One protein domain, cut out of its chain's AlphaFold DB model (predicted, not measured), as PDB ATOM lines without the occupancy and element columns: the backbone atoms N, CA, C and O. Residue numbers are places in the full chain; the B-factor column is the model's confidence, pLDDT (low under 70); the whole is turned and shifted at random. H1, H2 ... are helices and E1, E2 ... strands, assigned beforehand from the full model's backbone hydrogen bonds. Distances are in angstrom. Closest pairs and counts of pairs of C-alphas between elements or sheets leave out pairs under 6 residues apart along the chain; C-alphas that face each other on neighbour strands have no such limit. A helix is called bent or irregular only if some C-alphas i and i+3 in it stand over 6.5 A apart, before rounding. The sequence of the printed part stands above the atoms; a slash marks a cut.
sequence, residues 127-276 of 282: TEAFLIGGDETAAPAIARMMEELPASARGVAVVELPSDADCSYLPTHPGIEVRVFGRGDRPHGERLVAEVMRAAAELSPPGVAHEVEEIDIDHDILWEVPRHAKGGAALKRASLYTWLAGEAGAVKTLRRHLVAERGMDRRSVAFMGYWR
ATOM      1  N   THR A 127     100.153  66.835 100.705       87.50
ATOM      2  CA  THR A 127     100.333  68.248 100.359       87.50
ATOM      3  C   THR A 127     101.656  68.736 100.941       87.50
ATOM      4  O   THR A 127     101.852  68.659 102.152       87.50
ATOM      5  N   GLU A 128     102.578  69.185 100.085       89.31
ATOM      6  CA  GLU A 128     103.912  69.636 100.519       89.31
ATOM      7  C   GLU A 128     103.873  71.052 101.110       89.31
ATOM      8  O   GLU A 128     104.531  71.311 102.119       89.31
ATOM      9  N   ALA A 129     103.065  71.942 100.524       92.94
ATOM     10  CA  ALA A 129     102.848  73.297 101.011       92.94
ATOM     11  C   ALA A 129     101.384  73.750 100.881       92.94
ATOM     12  O   ALA A 129     100.660  73.333  99.975       92.94
ATOM     13  N   PHE A 130     100.969  74.649 101.772       95.44
ATOM     14  CA  PHE A 130      99.657  75.287 101.787       95.44
ATOM     15  C   PHE A 130      99.787  76.792 101.538       95.44
ATOM     16  O   PHE A 130     100.633  77.456 102.135       95.44
ATOM     17  N   LEU A 131      98.918  77.341 100.696       97.00
ATOM     18  CA  LEU A 131      98.677  78.774 100.589       97.00
ATOM     19  C   LEU A 131      97.217  79.027 100.943       97.00
ATOM     20  O   LEU A 131      96.315  78.682 100.188       97.00
ATOM     21  N   ILE A 132      96.978  79.589 102.117       97.81
ATOM     22  CA  ILE A 132      95.630  79.883 102.601       97.81
ATOM     23  C   ILE A 132      95.472  81.395 102.581       97.81
ATOM     24  O   ILE A 132      96.372  82.104 103.023       97.81
ATOM     25  N   GLY A 133      94.359  81.920 102.090       97.50
ATOM     26  CA  GLY A 133      94.133  83.349 102.209       97.50
ATOM     27  C   GLY A 133      92.691  83.784 102.107       97.50
ATOM     28  O   GLY A 133      91.827  83.060 101.617       97.50
ATOM     29  N   GLY A 134      92.444  84.987 102.600       97.19
ATOM     30  CA  GLY A 134      91.122  85.575 102.562       97.19
ATOM     31  C   GLY A 134      91.017  86.897 103.291       97.19
ATOM     32  O   GLY A 134      92.001  87.411 103.816       97.19
ATOM     33  N   ASP A 135      89.815  87.454 103.289       95.69
ATOM     34  CA  ASP A 135      89.491  88.650 104.060       95.69
ATOM     35  C   ASP A 135      88.843  88.288 105.407       95.69
ATOM     36  O   ASP A 135      88.790  87.119 105.807       95.69
ATOM     37  N   GLU A 136      88.329  89.289 106.118       94.50
ATOM     38  CA  GLU A 136      87.726  89.107 107.431       94.50
ATOM     39  C   GLU A 136      86.548  88.129 107.452       94.50
ATOM     40  O   GLU A 136      86.316  87.473 108.467       94.50
ATOM     41  N   THR A 137      85.842  87.961 106.330       93.19
ATOM     42  CA  THR A 137      84.719  87.017 106.227       93.19
ATOM     43  C   THR A 137      85.190  85.566 106.168       93.19
ATOM     44  O   THR A 137      84.481  84.662 106.606       93.19
ATOM     45  N   ALA A 138      86.411  85.337 105.676       95.38
ATOM     46  CA  ALA A 138      87.048  84.028 105.621       95.38
ATOM     47  C   ALA A 138      87.887  83.719 106.870       95.38
ATOM     48  O   ALA A 138      88.235  82.558 107.105       95.38
ATOM     49  N   ALA A 139      88.199  84.722 107.697       95.62
ATOM     50  CA  ALA A 139      89.048  84.563 108.874       95.62
ATOM     51  C   ALA A 139      88.586  83.441 109.832       95.62
ATOM     52  O   ALA A 139      89.445  82.667 110.266       95.62
ATOM     53  N   PRO A 140      87.281  83.254 110.142       94.94
ATOM     54  CA  PRO A 140      86.840  82.131 110.973       94.94
ATOM     55  C   PRO A 140      87.147  80.761 110.359       94.94
ATOM     56  O   PRO A 140      87.582  79.854 111.070       94.94
ATOM     57  N   ALA A 141      86.986  80.610 109.041       93.88
ATOM     58  CA  ALA A 141      87.317  79.371 108.340       93.88
ATOM     59  C   ALA A 141      88.829  79.109 108.349       93.88
ATOM     60  O   ALA A 141      89.261  77.985 108.598       93.88
ATOM     61  N   ILE A 142      89.638  80.152 108.158       96.12
ATOM     62  CA  ILE A 142      91.101  80.057 108.202       96.12
ATOM     63  C   ILE A 142      91.573  79.662 109.606       96.12
ATOM     64  O   ILE A 142      92.404  78.764 109.735       96.12
ATOM     65  N   ALA A 143      91.006  80.256 110.661       95.62
ATOM     66  CA  ALA A 143      91.320  79.889 112.040       95.62
ATOM     67  C   ALA A 143      91.039  78.400 112.314       95.62
ATOM     68  O   ALA A 143      91.902  77.709 112.855       95.62
ATOM     69  N   ARG A 144      89.888  77.878 111.861       93.75
ATOM     70  CA  ARG A 144      89.569  76.437 111.933       93.75
ATOM     71  C   ARG A 144      90.607  75.583 111.217       93.75
ATOM     72  O   ARG A 144      91.110  74.625 111.794       93.75
ATOM     73  N   MET A 145      90.933  75.928 109.971       93.69
ATOM     74  CA  MET A 145      91.910  75.174 109.179       93.69
ATOM     75  C   MET A 145      93.263  75.132 109.883       93.69
ATOM     76  O   MET A 145      93.888  74.082 109.947       93.69
ATOM     77  N   MET A 146      93.704  76.251 110.454       94.50
ATOM     78  CA  MET A 146      94.962  76.320 111.188       94.50
ATOM     79  C   MET A 146      94.983  75.458 112.455       94.50
ATOM     80  O   MET A 146      96.033  74.923 112.795       94.50
ATOM     81  N   GLU A 147      93.850  75.315 113.142       93.81
ATOM     82  CA  GLU A 147      93.716  74.446 114.319       93.81
ATOM     83  C   GLU A 147      93.651  72.956 113.954       93.81
ATOM     84  O   GLU A 147      94.109  72.110 114.722       93.81
ATOM     85  N   GLU A 148      93.072  72.630 112.798       91.69
ATOM     86  CA  GLU A 148      92.860  71.253 112.336       91.69
ATOM     87  C   GLU A 148      94.038  70.692 111.530       91.69
ATOM     88  O   GLU A 148      94.224  69.471 111.464       91.69
ATOM     89  N   LEU A 149      94.835  71.560 110.904       92.69
ATOM     90  CA  LEU A 149      96.003  71.147 110.142       92.69
ATOM     91  C   LEU A 149      97.005  70.394 111.035       92.69
ATOM     92  O   LEU A 149      97.250  70.776 112.181       92.69
ATOM     93  N   PRO A 150      97.645  69.326 110.521       92.38
ATOM     94  CA  PRO A 150      98.709  68.656 111.252       92.38
ATOM     95  C   PRO A 150      99.862  69.621 111.539       92.38
ATOM     96  O   PRO A 150     100.270  70.365 110.654       92.38
ATOM     97  N   ALA A 151     100.512  69.502 112.700       93.62
ATOM     98  CA  ALA A 151     101.689  70.315 113.048       93.62
ATOM     99  C   ALA A 151     102.855  70.216 112.029       93.62
ATOM    100  O   ALA A 151     103.748  71.070 111.975       93.62
ATOM    101  N   SER A 152     102.874  69.158 111.209       92.88
ATOM    102  CA  SER A 152     103.817  68.971 110.103       92.88
ATOM    103  C   SER A 152     103.472  69.767 108.840       92.88
ATOM    104  O   SER A 152     104.322  69.841 107.956       92.88
ATOM    105  N   ALA A 153     102.283  70.366 108.737       94.12
ATOM    106  CA  ALA A 153     101.891  71.207 107.611       94.12
ATOM    107  C   ALA A 153     102.859  72.386 107.455       94.12
ATOM    108  O   ALA A 153     103.387  72.910 108.443       94.12
ATOM    109  N   ARG A 154     103.128  72.771 106.207       95.75
ATOM    110  CA  ARG A 154     104.041  73.859 105.840       95.75
ATOM    111  C   ARG A 154     103.353  74.812 104.883       95.75
ATOM    112  O   ARG A 154     102.564  74.354 104.066       95.75
ATOM    113  N   GLY A 155     103.622  76.110 104.969       96.25
ATOM    114  CA  GLY A 155     102.963  77.063 104.081       96.25
ATOM    115  C   GLY A 155     102.825  78.467 104.643       96.25
ATOM    116  O   GLY A 155     103.476  78.820 105.625       96.25
ATOM    117  N   VAL A 156     101.946  79.240 104.011       98.00
ATOM    118  CA  VAL A 156     101.652  80.634 104.357       98.00
ATOM    119  C   VAL A 156     100.135  80.833 104.422       98.00
ATOM    120  O   VAL A 156      99.411  80.397 103.526       98.00
ATOM    121  N   ALA A 157      99.664  81.502 105.470       98.19
ATOM    122  CA  ALA A 157      98.311  82.032 105.588       98.19
ATOM    123  C   ALA A 157      98.355  83.560 105.441       98.19
ATOM    124  O   ALA A 157      99.083  84.220 106.177       98.19
ATOM    125  N   VAL A 158      97.599  84.126 104.503       98.38
ATOM    126  CA  VAL A 158      97.558  85.567 104.212       98.38
ATOM    127  C   VAL A 158      96.149  86.091 104.451       98.38
ATOM    128  O   VAL A 158      95.230  85.697 103.737       98.38
ATOM    129  N   VAL A 159      95.964  86.977 105.431       97.94
ATOM    130  CA  VAL A 159      94.627  87.462 105.804       97.94
ATOM    131  C   VAL A 159      94.576  88.977 105.913       97.94
ATOM    132  O   VAL A 159      95.369  89.590 106.628       97.94
ATOM    133  N   GLU A 160      93.615  89.568 105.211       97.00
ATOM    134  CA  GLU A 160      93.267  90.983 105.329       97.00
ATOM    135  C   GLU A 160      92.130  91.150 106.336       97.00
ATOM    136  O   GLU A 160      91.109  90.480 106.225       97.00
ATOM    137  N   LEU A 161      92.299  92.038 107.312       94.69
ATOM    138  CA  LEU A 161      91.276  92.376 108.302       94.69
ATOM    139  C   LEU A 161      90.948  93.872 108.238       94.69
ATOM    140  O   LEU A 161      91.730  94.631 107.664       94.69
ATOM    141  N   PRO A 162      89.835  94.347 108.825       90.50
ATOM    142  CA  PRO A 162      89.450  95.751 108.720       90.50
ATOM    143  C   PRO A 162      90.515  96.679 109.311       90.50
ATOM    144  O   PRO A 162      90.885  97.681 108.692       90.50
ATOM    145  N   SER A 163      91.064  96.318 110.473       90.81
ATOM    146  CA  SER A 163      92.058  97.119 111.179       90.81
ATOM    147  C   SER A 163      93.194  96.281 111.765       90.81
ATOM    148  O   SER A 163      93.094  95.063 111.924       90.81
ATOM    149  N   ASP A 164      94.287  96.948 112.141       91.75
ATOM    150  CA  ASP A 164      95.395  96.289 112.841       91.75
ATOM    151  C   ASP A 164      94.982  95.770 114.231       91.75
ATOM    152  O   ASP A 164      95.604  94.842 114.748       91.75
ATOM    153  N   ALA A 165      93.909  96.313 114.824       91.00
ATOM    154  CA  ALA A 165      93.372  95.834 116.098       91.00
ATOM    155  C   ALA A 165      92.796  94.412 115.993       91.00
ATOM    156  O   ALA A 165      92.778  93.685 116.984       91.00
ATOM    157  N   ASP A 166      92.388  93.996 114.794       91.31
ATOM    158  CA  ASP A 166      91.815  92.675 114.543       91.31
ATOM    159  C   ASP A 166      92.900  91.609 114.291       91.31
ATOM    160  O   ASP A 166      92.629  90.411 114.332       91.31
ATOM    161  N   CYS A 167      94.157  92.013 114.067       91.38
ATOM    162  CA  CYS A 167      95.237  91.117 113.631       91.38
ATOM    163  C   CYS A 167      95.582  89.992 114.616       91.38
ATOM    164  O   CYS A 167      96.167  88.990 114.207       91.38
ATOM    165  N   SER A 168      95.204  90.111 115.892       93.12
ATOM    166  CA  SER A 168      95.385  89.048 116.889       93.12
ATOM    167  C   SER A 168      94.359  87.916 116.792       93.12
ATOM    168  O   SER A 168      94.418  86.985 117.590       93.12
ATOM    169  N   TYR A 169      93.396  88.002 115.871       94.12
ATOM    170  CA  TYR A 169      92.301  87.040 115.759       94.12
ATOM    171  C   TYR A 169      92.758  85.630 115.344       94.12
ATOM    172  O   TYR A 169      92.227  84.638 115.845       94.12
ATOM    173  N   LEU A 170      93.735  85.510 114.436       94.19
ATOM    174  CA  LEU A 170      94.160  84.196 113.946       94.19
ATOM    175  C   LEU A 170      95.062  83.461 114.948       94.19
ATOM    176  O   LEU A 170      95.975  84.066 115.517       94.19
ATOM    177  N   PRO A 171      94.873  82.139 115.117       94.62
ATOM    178  CA  PRO A 171      95.770  81.325 115.922       94.62
ATOM    179  C   PRO A 171      97.147  81.213 115.258       94.62
ATOM    180  O   PRO A 171      97.311  81.423 114.059       94.62
ATOM    181  N   THR A 172      98.160  80.820 116.027       95.00
ATOM    182  CA  THR A 172      99.478  80.462 115.482       95.00
ATOM    183  C   THR A 172      99.531  78.987 115.101       95.00
ATOM    184  O   THR A 172      98.946  78.157 115.795       95.00
ATOM    185  N   HIS A 173     100.324  78.629 114.089       97.00
ATOM    186  CA  HIS A 173     100.613  77.234 113.745       97.00
ATOM    187  C   HIS A 173     102.129  77.032 113.547       97.00
ATOM    188  O   HIS A 173     102.771  77.873 112.919       97.00
ATOM    189  N   PRO A 174     102.737  75.928 114.028       96.19
ATOM    190  CA  PRO A 174     104.197  75.752 114.042       96.19
ATOM    191  C   PRO A 174     104.866  75.710 112.662       96.19
ATOM    192  O   PRO A 174     106.075  75.900 112.563       96.19
ATOM    193  N   GLY A 175     104.110  75.416 111.603       95.75
ATOM    194  CA  GLY A 175     104.631  75.350 110.238       95.75
ATOM    195  C   GLY A 175     103.924  76.235 109.214       95.75
ATOM    196  O   GLY A 175     104.325  76.209 108.055       95.75
ATOM    197  N   ILE A 176     102.904  77.003 109.610       97.56
ATOM    198  CA  ILE A 176     102.253  77.961 108.705       97.56
ATOM    199  C   ILE A 176     102.677  79.362 109.134       97.56
ATOM    200  O   ILE A 176     102.400  79.776 110.257       97.56
ATOM    201  N   GLU A 177     103.355  80.080 108.245       97.50
ATOM    202  CA  GLU A 177     103.644  81.496 108.444       97.50
ATOM    203  C   GLU A 177     102.347  82.297 108.307       97.50
ATOM    204  O   GLU A 177     101.656  82.182 107.297       97.50
ATOM    205  N   VAL A 178     102.011  83.116 109.302       96.81
ATOM    206  CA  VAL A 178     100.777  83.911 109.295       96.81
ATOM    207  C   VAL A 178     101.105  85.364 108.968       96.81
ATOM    208  O   VAL A 178     101.805  86.038 109.723       96.81
ATOM    209  N   ARG A 179     100.585  85.851 107.842       97.19
ATOM    210  CA  ARG A 179     100.713  87.228 107.358       97.19
ATOM    211  C   ARG A 179      99.354  87.911 107.468       97.19
ATOM    212  O   ARG A 179      98.542  87.823 106.551       97.19
ATOM    213  N   VAL A 180      99.111  88.572 108.598       96.81
ATOM    214  CA  VAL A 180      97.864  89.313 108.853       96.81
ATOM    215  C   VAL A 180      98.119  90.807 108.775       96.81
ATOM    216  O   VAL A 180      99.190  91.279 109.167       96.81
ATOM    217  N   PHE A 181      97.149  91.552 108.260       95.38
ATOM    218  CA  PHE A 181      97.240  93.000 108.171       95.38
ATOM    219  C   PHE A 181      95.882  93.683 108.246       95.38
ATOM    220  O   PHE A 181      94.910  93.209 107.660       95.38
ATOM    221  N   GLY A 182      95.859  94.861 108.871       94.25
ATOM    222  CA  GLY A 182      94.767  95.804 108.725       94.25
ATOM    223  C   GLY A 182      94.723  96.404 107.319       94.25
ATOM    224  O   GLY A 182      95.753  96.766 106.729       94.25
ATOM    225  N   ARG A 183      93.506  96.526 106.794       92.38
ATOM    226  CA  ARG A 183      93.172  97.204 105.543       92.38
ATOM    227  C   ARG A 183      93.359  98.716 105.673       92.38
ATOM    228  O   ARG A 183      93.949  99.331 104.784       92.38
ATOM    229  N   GLY A 184      92.926  99.302 106.794       88.00
ATOM    230  CA  GLY A 184      92.943 100.755 106.984       88.00
ATOM    231  C   GLY A 184      92.129 101.452 105.889       88.00
ATOM    232  O   GLY A 184      91.035 101.003 105.562       88.00
ATOM    233  N   ASP A 185      92.691 102.495 105.276       85.44
ATOM    234  CA  ASP A 185      92.023 103.269 104.213       85.44
ATOM    235  C   ASP A 185      92.184 102.670 102.801       85.44
ATOM    236  O   ASP A 185      91.802 103.291 101.806       85.44
ATOM    237  N   ARG A 186      92.802 101.488 102.673       87.75
ATOM    238  CA  ARG A 186      93.014 100.858 101.363       87.75
ATOM    239  C   ARG A 186      91.712 100.283 100.799       87.75
ATOM    240  O   ARG A 186      90.869  99.810 101.565       87.75
ATOM    241  N   PRO A 187      91.571 100.232  99.462       88.62
ATOM    242  CA  PRO A 187      90.533  99.439  98.820       88.62
ATOM    243  C   PRO A 187      90.555  97.985  99.298       88.62
ATOM    244  O   PRO A 187      91.621  97.391  99.484       88.62
ATOM    245  N   HIS A 188      89.362  97.411  99.457       88.19
ATOM    246  CA  HIS A 188      89.198  96.016  99.859       88.19
ATOM    247  C   HIS A 188      89.936  95.070  98.913       88.19
ATOM    248  O   HIS A 188      89.813  95.180  97.692       88.19
ATOM    249  N   GLY A 189      90.707  94.144  99.476       91.12
ATOM    250  CA  GLY A 189      91.430  93.119  98.741       91.12
ATOM    251  C   GLY A 189      92.709  93.588  98.040       91.12
ATOM    252  O   GLY A 189      93.441  92.738  97.537       91.12
ATOM    253  N   GLU A 190      93.036  94.887  98.004       93.12
ATOM    254  CA  GLU A 190      94.261  95.375  97.345       93.12
ATOM    255  C   GLU A 190      95.511  94.742  97.968       93.12
ATOM    256  O   GLU A 190      96.369  94.190  97.270       93.12
ATOM    257  N   ARG A 191      95.604  94.796  99.303       94.94
ATOM    258  CA  ARG A 191      96.753  94.265 100.034       94.94
ATOM    259  C   ARG A 191      96.707  92.742 100.074       94.94
ATOM    260  O   ARG A 191      97.748  92.117  99.876       94.94
ATOM    261  N   LEU A 192      95.516  92.153 100.226       96.62
ATOM    262  CA  LEU A 192      95.308  90.707 100.097       96.62
ATOM    263  C   LEU A 192      95.877  90.151  98.795       96.62
ATOM    264  O   LEU A 192      96.672  89.211  98.819       96.62
ATOM    265  N   VAL A 193      95.505  90.749  97.663       97.00
ATOM    266  CA  VAL A 193      95.934  90.290  96.343       97.00
ATOM    267  C   VAL A 193      97.456  90.338  96.225       97.00
ATOM    268  O   VAL A 193      98.073  89.337  95.853       97.00
ATOM    269  N   ALA A 194      98.069  91.466  96.588       96.88
ATOM    270  CA  ALA A 194      99.516  91.643  96.505       96.88
ATOM    271  C   ALA A 194     100.283  90.630  97.376       96.88
ATOM    272  O   ALA A 194     101.266  90.031  96.933       96.88
ATOM    273  N   GLU A 195      99.820  90.403  98.604       97.56
ATOM    274  CA  GLU A 195     100.486  89.523  99.564       97.56
ATOM    275  C   GLU A 195     100.323  88.037  99.232       97.56
ATOM    276  O   GLU A 195     101.278  87.267  99.366       97.56
ATOM    277  N   VAL A 196      99.159  87.627  98.719       97.31
ATOM    278  CA  VAL A 196      98.951  86.257  98.226       97.31
ATOM    279  C   VAL A 196      99.813  85.989  96.993       97.31
ATOM    280  O   VAL A 196     100.431  84.931  96.909       97.31
ATOM    281  N   MET A 197      99.916  86.937  96.052       95.94
ATOM    282  CA  MET A 197     100.808  86.803  94.890       95.94
ATOM    283  C   MET A 197     102.274  86.657  95.317       95.94
ATOM    284  O   MET A 197     103.000  85.816  94.780       95.94
ATOM    285  N   ARG A 198     102.703  87.433  96.319       95.94
ATOM    286  CA  ARG A 198     104.045  87.335  96.903       95.94
ATOM    287  C   ARG A 198     104.288  85.958  97.525       95.94
ATOM    288  O   ARG A 198     105.261  85.300  97.170       95.94
ATOM    289  N   ALA A 199     103.373  85.485  98.372       96.00
ATOM    290  CA  ALA A 199     103.463  84.158  98.983       96.00
ATOM    291  C   ALA A 199     103.457  83.029  97.932       96.00
ATOM    292  O   ALA A 199     104.235  82.082  98.025       96.00
ATOM    293  N   ALA A 200     102.641  83.144  96.881       93.50
ATOM    294  CA  ALA A 200     102.619  82.182  95.781       93.50
ATOM    295  C   ALA A 200     103.952  82.126  95.018       93.50
ATOM    296  O   ALA A 200     104.376  81.050  94.594       93.50
ATOM    297  N   ALA A 201     104.624  83.270  94.853       92.00
ATOM    298  CA  ALA A 201     105.933  83.337  94.216       92.00
ATOM    299  C   ALA A 201     107.042  82.668  95.044       92.00
ATOM    300  O   ALA A 201     107.967  82.101  94.465       92.00
ATOM    301  N   GLU A 202     106.933  82.715  96.372       92.81
ATOM    302  CA  GLU A 202     107.859  82.063  97.303       92.81
ATOM    303  C   GLU A 202     107.643  80.544  97.374       92.81
ATOM    304  O   GLU A 202     108.607  79.780  97.418       92.81
ATOM    305  N   LEU A 203     106.381  80.101  97.374       89.56
ATOM    306  CA  LEU A 203     106.011  78.695  97.581       89.56
ATOM    307  C   LEU A 203     106.078  77.837  96.315       89.56
ATOM    308  O   LEU A 203     106.170  76.614  96.409       89.56
ATOM    309  N   SER A 204     105.993  78.437  95.128       79.75
ATOM    310  CA  SER A 204     105.922  77.691  93.871       79.75
ATOM    311  C   SER A 204     106.738  78.378  92.781       79.75
ATOM    312  O   SER A 204     106.545  79.571  92.581       79.75
ATOM    313  N   PRO A 205     107.624  77.688  92.041       66.12
ATOM    314  CA  PRO A 205     108.245  78.244  90.839       66.12
ATOM    315  C   PRO A 205     107.214  78.411  89.700       66.12
ATOM    316  O   PRO A 205     106.187  77.735  89.703       66.12
ATOM    317  N   PRO A 206     107.455  79.291  88.708       64.31
ATOM    318  CA  PRO A 206     106.534  79.476  87.583       64.31
ATOM    319  C   PRO A 206     106.309  78.169  86.801       64.31
ATOM    320  O   PRO A 206     107.277  77.500  86.435       64.31
ATOM    321  N   GLY A 207     105.045  77.817  86.543       65.75
ATOM    322  CA  GLY A 207     104.637  76.653  85.751       65.75
ATOM    323  C   GLY A 207     104.232  76.988  84.310       65.75
ATOM    324  O   GLY A 207     104.436  78.098  83.821       65.75
ATOM    325  N   VAL A 208     103.644  76.006  83.616       64.44
ATOM    326  CA  VAL A 208     103.047  76.202  82.284       64.44
ATOM    327  C   VAL A 208     101.661  76.814  82.456       64.44
ATOM    328  O   VAL A 208     100.794  76.204  83.073       64.44
ATOM    329  N   ALA A 209     101.459  78.007  81.901       64.62
ATOM    330  CA  ALA A 209     100.182  78.711  81.900       64.62
ATOM    331  C   ALA A 209      99.028  77.830  81.389       64.62
ATOM    332  O   ALA A 209      99.147  77.176  80.348       64.62
ATOM    333  N   HIS A 210      97.899  77.853  82.097       62.47
ATOM    334  CA  HIS A 210      96.660  77.211  81.661       62.47
ATOM    335  C   HIS A 210      95.665  78.256  81.148       62.47
ATOM    336  O   HIS A 210      95.588  79.363  81.674       62.47
ATOM    337  N   GLU A 211      94.864  77.909  80.141       62.94
ATOM    338  CA  GLU A 211      93.749  78.762  79.727       62.94
ATOM    339  C   GLU A 211      92.667  78.759  80.815       62.94
ATOM    340  O   GLU A 211      92.261  77.706  81.321       62.94
ATOM    341  N   VAL A 212      92.222  79.953  81.201       68.62
ATOM    342  CA  VAL A 212      91.239  80.147  82.263       68.62
ATOM    343  C   VAL A 212      89.991  80.768  81.667       68.62
ATOM    344  O   VAL A 212      90.041  81.866  81.125       68.62
ATOM    345  N   GLU A 213      88.864  80.077  81.820       71.06
ATOM    346  CA  GLU A 213      87.548  80.616  81.481       71.06
ATOM    347  C   GLU A 213      87.254  81.850  82.347       71.06
ATOM    348  O   GLU A 213      87.389  81.808  83.584       71.06
ATOM    349  N   GLU A 214      86.887  82.950  81.689       70.69
ATOM    350  CA  GLU A 214      86.434  84.158  82.364       70.69
ATOM    351  C   GLU A 214      85.073  83.904  83.005       70.69
ATOM    352  O   GLU A 214      84.123  83.498  82.344       70.69
ATOM    353  N   ILE A 215      84.990  84.149  84.312       76.19
ATOM    354  CA  ILE A 215      83.744  84.032  85.070       76.19
ATOM    355  C   ILE A 215      83.143  85.427  85.197       76.19
ATOM    356  O   ILE A 215      83.801  86.343  85.716       76.19
ATOM    357  N   ASP A 216      81.906  85.590  84.742       75.12
ATOM    358  CA  ASP A 216      81.141  86.806  84.961       75.12
ATOM    359  C   ASP A 216      80.568  86.802  86.380       75.12
ATOM    360  O   ASP A 216      79.463  86.340  86.634       75.12
ATOM    361  N   ILE A 217      81.332  87.342  87.327       75.69
ATOM    362  CA  ILE A 217      80.944  87.413  88.739       75.69
ATOM    363  C   ILE A 217      79.682  88.264  88.989       75.69
ATOM    364  O   ILE A 217      79.204  88.336  90.126       75.69
ATOM    365  N   ASP A 218      79.171  88.998  87.989       73.62
ATOM    366  CA  ASP A 218      77.905  89.738  88.093       73.62
ATOM    367  C   ASP A 218      76.700  88.814  87.912       73.62
ATOM    368  O   ASP A 218      75.655  89.019  88.535       73.62
ATOM    369  N   HIS A 219      76.858  87.736  87.153       68.88
ATOM    370  CA  HIS A 219      75.783  86.792  86.862       68.88
ATOM    371  C   HIS A 219      76.011  85.419  87.509       68.88
ATOM    372  O   HIS A 219      75.041  84.764  87.891       68.88
ATOM    373  N   ASP A 220      77.269  85.044  87.739       72.50
ATOM    374  CA  ASP A 220      77.692  83.738  88.236       72.50
ATOM    375  C   ASP A 220      78.351  83.817  89.621       72.50
ATOM    376  O   ASP A 220      79.032  84.784  89.974       72.50
ATOM    377  N   ILE A 221      78.191  82.752  90.412       71.94
ATOM    378  CA  ILE A 221      78.874  82.597  91.702       71.94
ATOM    379  C   ILE A 221      80.283  82.056  91.449       71.94
ATOM    380  O   ILE A 221      80.455  80.999  90.837       71.94
ATOM    381  N   LEU A 222      81.300  82.745  91.971       77.00
ATOM    382  CA  LEU A 222      82.669  82.234  91.973       77.00
ATOM    383  C   LEU A 222      82.822  81.166  93.062       77.00
ATOM    384  O   LEU A 222      83.167  81.476  94.196       77.00
ATOM    385  N   TRP A 223      82.568  79.908  92.710       74.06
ATOM    386  CA  TRP A 223      82.795  78.761  93.589       74.06
ATOM    387  C   TRP A 223      83.473  77.634  92.812       74.06
ATOM    388  O   TRP A 223      82.836  76.888  92.070       74.06
ATOM    389  N   GLU A 224      84.791  77.525  92.948       73.19
ATOM    390  CA  GLU A 224      85.601  76.520  92.266       73.19
ATOM    391  C   GLU A 224      86.382  75.707  93.292       73.19
ATOM    392  O   GLU A 224      87.239  76.244  93.983       73.19
ATOM    393  N   VAL A 225      86.098  74.409  93.386       72.19
ATOM    394  CA  VAL A 225      86.714  73.510  94.374       72.19
ATOM    395  C   VAL A 225      87.101  72.181  93.718       72.19
ATOM    396  O   VAL A 225      86.454  71.768  92.745       72.19
ATOM    397  N   PRO A 226      88.106  71.449  94.240       68.12
ATOM    398  CA  PRO A 226      88.666  70.276  93.560       68.12
ATOM    399  C   PRO A 226      87.658  69.168  93.213       68.12
ATOM    400  O   PRO A 226      87.845  68.464  92.222       68.12
ATOM    401  N   ARG A 227      86.575  69.009  93.993       60.56
ATOM    402  CA  ARG A 227      85.518  68.003  93.748       60.56
ATOM    403  C   ARG A 227      84.712  68.254  92.468       60.56
ATOM    404  O   ARG A 227      84.147  67.306  91.929       60.56
ATOM    405  N   HIS A 228      84.674  69.492  91.976       56.31
ATOM    406  CA  HIS A 228      83.887  69.895  90.805       56.31
ATOM    407  C   HIS A 228      84.747  70.249  89.583       56.31
ATOM    408  O   HIS A 228      84.211  70.594  88.528       56.31
ATOM    409  N   ALA A 229      86.074  70.134  89.685       54.56
ATOM    410  CA  ALA A 229      86.967  70.385  88.562       54.56
ATOM    411  C   ALA A 229      86.716  69.371  87.423       54.56
ATOM    412  O   ALA A 229      86.837  68.154  87.605       54.56
ATOM    413  N   LYS A 230      86.389  69.867  86.218       44.25
ATOM    414  CA  LYS A 230      86.326  69.052  84.991       44.25
ATOM    415  C   LYS A 230      87.692  68.375  84.782       44.25
ATOM    416  O   LYS A 230      88.678  69.074  84.582       44.25
ATOM    417  N   GLY A 231      87.760  67.037  84.816       43.78
ATOM    418  CA  GLY A 231      89.000  66.300  84.496       43.78
ATOM    419  C   GLY A 231      89.416  65.152  85.427       43.78
ATOM    420  O   GLY A 231      90.385  64.465  85.119       43.78
ATOM    421  N   GLY A 232      88.677  64.869  86.501       44.31
ATOM    422  CA  GLY A 232      88.777  63.585  87.200       44.31
ATOM    423  C   GLY A 232      89.735  63.538  88.396       44.31
ATOM    424  O   GLY A 232      90.830  64.095  88.360       44.31
ATOM    425  N   ALA A 233      89.253  62.815  89.417       51.12
ATOM    426  CA  ALA A 233      89.857  62.407  90.690       51.12
ATOM    427  C   ALA A 233      90.638  63.480  91.475       51.12
ATOM    428  O   ALA A 233      91.568  64.105  90.969       51.12
ATOM    429  N   ALA A 234      90.323  63.617  92.769       59.34
ATOM    430  CA  ALA A 234      91.140  64.390  93.701       59.34
ATOM    431  C   ALA A 234      92.618  63.985  93.564       59.34
ATOM    432  O   ALA A 234      92.945  62.791  93.515       59.34
ATOM    433  N   LEU A 235      93.510  64.975  93.467       66.06
ATOM    434  CA  LEU A 235      94.942  64.715  93.376       66.06
ATOM    435  C   LEU A 235      95.378  63.871  94.580       66.06
ATOM    436  O   LEU A 235      95.021  64.150  95.721       66.06
ATOM    437  N   LYS A 236      96.179  62.828  94.334       71.81
ATOM    438  CA  LYS A 236      96.793  62.048  95.424       71.81
ATOM    439  C   LYS A 236      97.905  62.831  96.123       71.81
ATOM    440  O   LYS A 236      98.211  62.552  97.278       71.81
ATOM    441  N   ARG A 237      98.531  63.763  95.396       78.62
ATOM    442  CA  ARG A 237      99.594  64.639  95.881       78.62
ATOM    443  C   ARG A 237      99.542  66.007  95.204       78.62
ATOM    444  O   ARG A 237      99.212  66.061  94.020       78.62
ATOM    445  N   ALA A 238      99.925  67.055  95.918       83.50
ATOM    446  CA  ALA A 238     100.184  68.380  95.367       83.50
ATOM    447  C   ALA A 238     101.405  69.000  96.055       83.50
ATOM    448  O   ALA A 238     101.556  68.900  97.272       83.50
ATOM    449  N   SER A 239     102.268  69.651  95.275       85.75
ATOM    450  CA  SER A 239     103.367  70.454  95.822       85.75
ATOM    451  C   SER A 239     102.841  71.706  96.529       85.75
ATOM    452  O   SER A 239     103.383  72.120  97.544       85.75
ATOM    453  N   LEU A 240     101.741  72.274  96.030       90.06
ATOM    454  CA  LEU A 240     101.054  73.404  96.637       90.06
ATOM    455  C   LEU A 240      99.539  73.204  96.555       90.06
ATOM    456  O   LEU A 240      99.005  72.981  95.468       90.06
ATOM    457  N   TYR A 241      98.857  73.302  97.695       92.19
ATOM    458  CA  TYR A 241      97.404  73.434  97.763       92.19
ATOM    459  C   TYR A 241      97.032  74.865  98.140       92.19
ATOM    460  O   TYR A 241      97.541  75.384  99.134       92.19
ATOM    461  N   THR A 242      96.138  75.485  97.371       94.38
ATOM    462  CA  THR A 242      95.684  76.854  97.630       94.38
ATOM    463  C   THR A 242      94.213  76.889  98.022       94.38
ATOM    464  O   THR A 242      93.377  76.312  97.331       94.38
ATOM    465  N   TRP A 243      93.885  77.604  99.092       96.19
ATOM    466  CA  TRP A 243      92.512  77.887  99.503       96.19
ATOM    467  C   TRP A 243      92.336  79.396  99.634       96.19
ATOM    468  O   TRP A 243      93.071  80.036 100.384       96.19
ATOM    469  N   LEU A 244      91.401  79.967  98.877       96.31
ATOM    470  CA  LEU A 244      91.153  81.403  98.829       96.31
ATOM    471  C   LEU A 244      89.661  81.698  98.927       96.31
ATOM    472  O   LEU A 244      88.889  81.256  98.072       96.31
ATOM    473  N   ALA A 245      89.274  82.478  99.935       94.69
ATOM    474  CA  ALA A 245      87.900  82.938 100.099       94.69
ATOM    475  C   ALA A 245      87.800  84.400 100.539       94.69
ATOM    476  O   ALA A 245      88.666  84.894 101.250       94.69
ATOM    477  N   GLY A 246      86.736  85.089 100.138       93.06
ATOM    478  CA  GLY A 246      86.490  86.486 100.509       93.06
ATOM    479  C   GLY A 246      85.723  87.227  99.421       93.06
ATOM    480  O   GLY A 246      84.900  86.628  98.727       93.06
ATOM    481  N   GLU A 247      86.006  88.513  99.246       92.75
ATOM    482  CA  GLU A 247      85.395  89.342  98.201       92.75
ATOM    483  C   GLU A 247      85.648  88.771  96.788       92.75
ATOM    484  O   GLU A 247      86.780  88.471  96.388       92.75
ATOM    485  N   ALA A 248      84.573  88.598  96.014       90.38
ATOM    486  CA  ALA A 248      84.584  87.876  94.744       90.38
ATOM    487  C   ALA A 248      85.519  88.482  93.680       90.38
ATOM    488  O   ALA A 248      86.133  87.732  92.914       90.38
ATOM    489  N   GLY A 249      85.654  89.809  93.609       90.31
ATOM    490  CA  GLY A 249      86.582  90.495  92.706       90.31
ATOM    491  C   GLY A 249      88.055  90.223  93.031       90.31
ATOM    492  O   GLY A 249      88.844  89.901  92.129       90.31
ATOM    493  N   ALA A 250      88.423  90.274  94.311       93.19
ATOM    494  CA  ALA A 250      89.757  89.919  94.789       93.19
ATOM    495  C   ALA A 250      90.077  88.443  94.498       93.19
ATOM    496  O   ALA A 250      91.113  88.130  93.900       93.19
ATOM    497  N   VAL A 251      89.151  87.530  94.816       93.94
ATOM    498  CA  VAL A 251      89.314  86.090  94.553       93.94
ATOM    499  C   VAL A 251      89.394  85.802  93.045       93.94
ATOM    500  O   VAL A 251      90.241  85.014  92.619       93.94
ATOM    501  N   LYS A 252      88.599  86.480  92.200       92.56
ATOM    502  CA  LYS A 252      88.681  86.374  90.726       92.56
ATOM    503  C   LYS A 252      90.059  86.793  90.208       92.56
ATOM    504  O   LYS A 252      90.618  86.123  89.334       92.56
ATOM    505  N   THR A 253      90.616  87.874  90.750       93.69
ATOM    506  CA  THR A 253      91.953  88.371  90.391       93.69
ATOM    507  C   THR A 253      93.034  87.352  90.746       93.69
ATOM    508  O   THR A 253      93.869  87.020  89.903       93.69
ATOM    509  N   LEU A 254      92.974  86.791  91.957       94.38
ATOM    510  CA  LEU A 254      93.903  85.754  92.410       94.38
ATOM    511  C   LEU A 254      93.787  84.466  91.597       94.38
ATOM    512  O   LEU A 254      94.806  83.882  91.225       94.38
ATOM    513  N   ARG A 255      92.565  84.052  91.250       92.19
ATOM    514  CA  ARG A 255      92.321  82.893  90.387       92.19
ATOM    515  C   ARG A 255      93.007  83.030  89.037       92.19
ATOM    516  O   ARG A 255      93.691  82.101  88.607       92.19
ATOM    517  N   ARG A 256      92.846  84.182  88.378       91.12
ATOM    518  CA  ARG A 256      93.500  84.451  87.090       91.12
ATOM    519  C   ARG A 256      95.018  84.341  87.222       91.12
ATOM    520  O   ARG A 256      95.630  83.632  86.437       91.12
ATOM    521  N   HIS A 257      95.607  84.955  88.242       91.38
ATOM    522  CA  HIS A 257      97.054  84.904  88.438       91.38
ATOM    523  C   HIS A 257      97.568  83.478  88.697       91.38
ATOM    524  O   HIS A 257      98.475  83.001  88.017       91.38
ATOM    525  N   LEU A 258      96.973  82.754  89.649       90.56
ATOM    526  CA  LEU A 258      97.473  81.436  90.045       90.56
ATOM    527  C   LEU A 258      97.300  80.380  88.948       90.56
ATOM    528  O   LEU A 258      98.193  79.560  88.742       90.56
ATOM    529  N   VAL A 259      96.184  80.395  88.219       88.31
ATOM    530  CA  VAL A 259      95.920  79.376  87.192       88.31
ATOM    531  C   VAL A 259      96.480  79.799  85.830       88.31
ATOM    532  O   VAL A 259      97.193  79.015  85.203       88.31
ATOM    533  N   ALA A 260      96.221  81.033  85.382       86.31
ATOM    534  CA  ALA A 260      96.632  81.477  84.048       86.31
ATOM    535  C   ALA A 260      98.108  81.866  83.981       86.31
ATOM    536  O   ALA A 260      98.784  81.516  83.023       86.31
ATOM    537  N   GLU A 261      98.631  82.570  84.985       86.62
ATOM    538  CA  GLU A 261     100.003  83.097  84.926       86.62
ATOM    539  C   GLU A 261     101.014  82.153  85.589       86.62
ATOM    540  O   GLU A 261     102.129  81.995  85.093       86.62
ATOM    541  N   ARG A 262     100.637  81.503  86.700       86.62
ATOM    542  CA  ARG A 262     101.519  80.575  87.434       86.62
ATOM    543  C   ARG A 262     101.347  79.108  87.037       86.62
ATOM    544  O   ARG A 262     102.215  78.309  87.381       86.62
ATOM    545  N   GLY A 263     100.286  78.757  86.308       85.19
ATOM    546  CA  GLY A 263     100.077  77.393  85.822       85.19
ATOM    547  C   GLY A 263      99.665  76.392  86.903       85.19
ATOM    548  O   GLY A 263     100.032  75.222  86.827       85.19
ATOM    549  N   MET A 264      98.958  76.834  87.946       85.69
ATOM    550  CA  MET A 264      98.516  75.945  89.021       85.69
ATOM    551  C   MET A 264      97.400  74.999  88.550       85.69
ATOM    552  O   MET A 264      96.466  75.417  87.864       85.69
ATOM    553  N   ASP A 265      97.471  73.725  88.952       83.62
ATOM    554  CA  ASP A 265      96.440  72.732  88.637       83.62
ATOM    555  C   ASP A 265      95.129  73.090  89.355       83.62
ATOM    556  O   ASP A 265      95.086  73.265  90.573       83.62
ATOM    557  N   ARG A 266      94.024  73.150  88.605       81.88
ATOM    558  CA  ARG A 266      92.689  73.484  89.132       81.88
ATOM    559  C   ARG A 266      92.186  72.491  90.193       81.88
ATOM    560  O   ARG A 266      91.254  72.783  90.933       81.88
ATOM    561  N   ARG A 267      92.800  71.310  90.295       80.56
ATOM    562  CA  ARG A 267      92.503  70.299  91.322       80.56
ATOM    563  C   ARG A 267      93.286  70.503  92.620       80.56
ATOM    564  O   ARG A 267      93.035  69.779  93.581       80.56
ATOM    565  N   SER A 268      94.235  71.439  92.663       85.00
ATOM    566  CA  SER A 268      94.977  71.822  93.871       85.00
ATOM    567  C   SER A 268      94.613  73.222  94.370       85.00
ATOM    568  O   SER A 268      95.369  73.814  95.136       85.00
ATOM    569  N   VAL A 269      93.467  73.758  93.943       87.81
ATOM    570  CA  VAL A 269      92.980  75.087  94.329       87.81
ATOM    571  C   VAL A 269      91.512  75.046  94.727       87.81
ATOM    572  O   VAL A 269      90.732  74.271  94.175       87.81
ATOM    573  N   ALA A 270      91.146  75.903  95.673       89.88
ATOM    574  CA  ALA A 270      89.776  76.225  96.028       89.88
ATOM    575  C   ALA A 270      89.608  77.754  96.032       89.88
ATOM    576  O   ALA A 270      90.331  78.446  96.746       89.88
ATOM    577  N   PHE A 271      88.675  78.272  95.234       90.62
ATOM    578  CA  PHE A 271      88.335  79.691  95.119       90.62
ATOM    579  C   PHE A 271      86.859  79.900  95.462       90.62
ATOM    580  O   PHE A 271      85.995  79.328  94.798       90.62
ATOM    581  N   MET A 272      86.571  80.731  96.461       91.06
ATOM    582  CA  MET A 272      85.210  81.002  96.933       91.06
ATOM    583  C   MET A 272      84.974  82.509  97.093       91.06
ATOM    584  O   MET A 272      85.544  83.153  97.968       91.06
ATOM    585  N   GLY A 273      84.109  83.090  96.267       90.00
ATOM    586  CA  GLY A 273      83.589  84.438  96.487       90.00
ATOM    587  C   GLY A 273      82.499  84.398  97.556       90.00
ATOM    588  O   GLY A 273      81.375  84.025  97.242       90.00
ATOM    589  N   TYR A 274      82.833  84.744  98.799       87.81
ATOM    590  CA  TYR A 274      81.902  84.753  99.938       87.81
ATOM    591  C   TYR A 274      80.932  85.928  99.895       87.81
ATOM    592  O   TYR A 274      79.832  85.848 100.425       87.81
ATOM    593  N   TRP A 275      81.350  87.036  99.292       87.19
ATOM    594  CA  TRP A 275      80.525  88.226  99.152       87.19
ATOM    595  C   TRP A 275      81.038  89.082  97.994       87.19
ATOM    596  O   TRP A 275      82.091  88.808  97.411       87.19
ATOM    597  N   ARG A 276      80.289  90.127  97.639       85.19
ATOM    598  CA  ARG A 276      80.679  91.068  96.590       85.19
ATOM    599  C   ARG A 276      80.355  92.497  96.999       85.19
ATOM    600  O   ARG A 276      79.231  92.796  97.407       85.19
TER     601      ARG A 276
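What this domain is: This is residues 127 to 276 of the 282 residues of the protein "Siderophore-interacting protein" of Schaalia canis (UniProt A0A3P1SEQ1). A slab of five parallel strands is covered by helices on both faces, making three layers: H3 and H4 side by side over one face, H1 and short H2 over the other. A long loop, residues 204 to 236, pairs briefly with edge strand E5 at residues 223 to 224. The 150 printed residues hold four named helices and five named strands, E1 H1 E2 H2 E3 H3 E4 H4 E5, with sheet order E3 E2 E1 E4 E5. The class is mixed; the whole is compact, radius of gyration of the C-alphas 14.6 A, spanning 43 by 39 by 25 A.

Where its parts are: Find C-alpha 127 at (100.333, 68.248, 100.359); E1 runs from there to residue 134. E2 is residues 155 to 161, E3 176 to 182, and E4 237 to 247, 28.6 A long, bending by 59 degrees at residue 240. E5, residues 269 to 275, ends at (80.525, 88.226, 99.152). H1 is residues 139 to 148, H2 164 to 169, H3 190 to 203, 20.4 A, and H4 248 to 261.

How they stand to each other: Within hydrogen-bond range look for N 131 and O 241 between E1 and E4, 2.9 A, and, each at 2.8 A, N 158 and O 132 between E2 and E1, N 179 and O 157 between E3 and E2, N 270 and O 242 between E4 and E5. E1, H1, E2, then E2, H2, E3, and E4, H4, E5 are strand-helix-strand units, parallel neighbours joined through a helix; E3, H3, E4 is a split one, with E2 and E1 between; these crossovers are right-handed. H3 lies over E2 and E1 at a height over the sheet of 8.4 A, and H4 over E4 and E5 at 9.4 A. H3 and H4 touch at a shallow tilt of 29 degrees, the same way, their closest C-alphas being Val 193 and Leu 254, 6.3 A. On the opposite face H1 lies over E2 and E1 at 9.3 A and H2 over E3 at 6.8 A. H2 is irregular, C-alphas 165 and 168 being 7.1 A apart, with 0 of 2 O i to N i+4 pairs and 2 of 3 O i to N i+3 pairs within range; in H1, H3 and H4 every O i to N i+4 pair is.

The domain as a whole: The C-alphas of Ala 165 and Gly 232, the two farthest apart, are 43.5 A apart. The printed part has no cut; the link H3 to E4 is long. Confidence is under 70 at residues 205 to 212, 219 and 226 to 235.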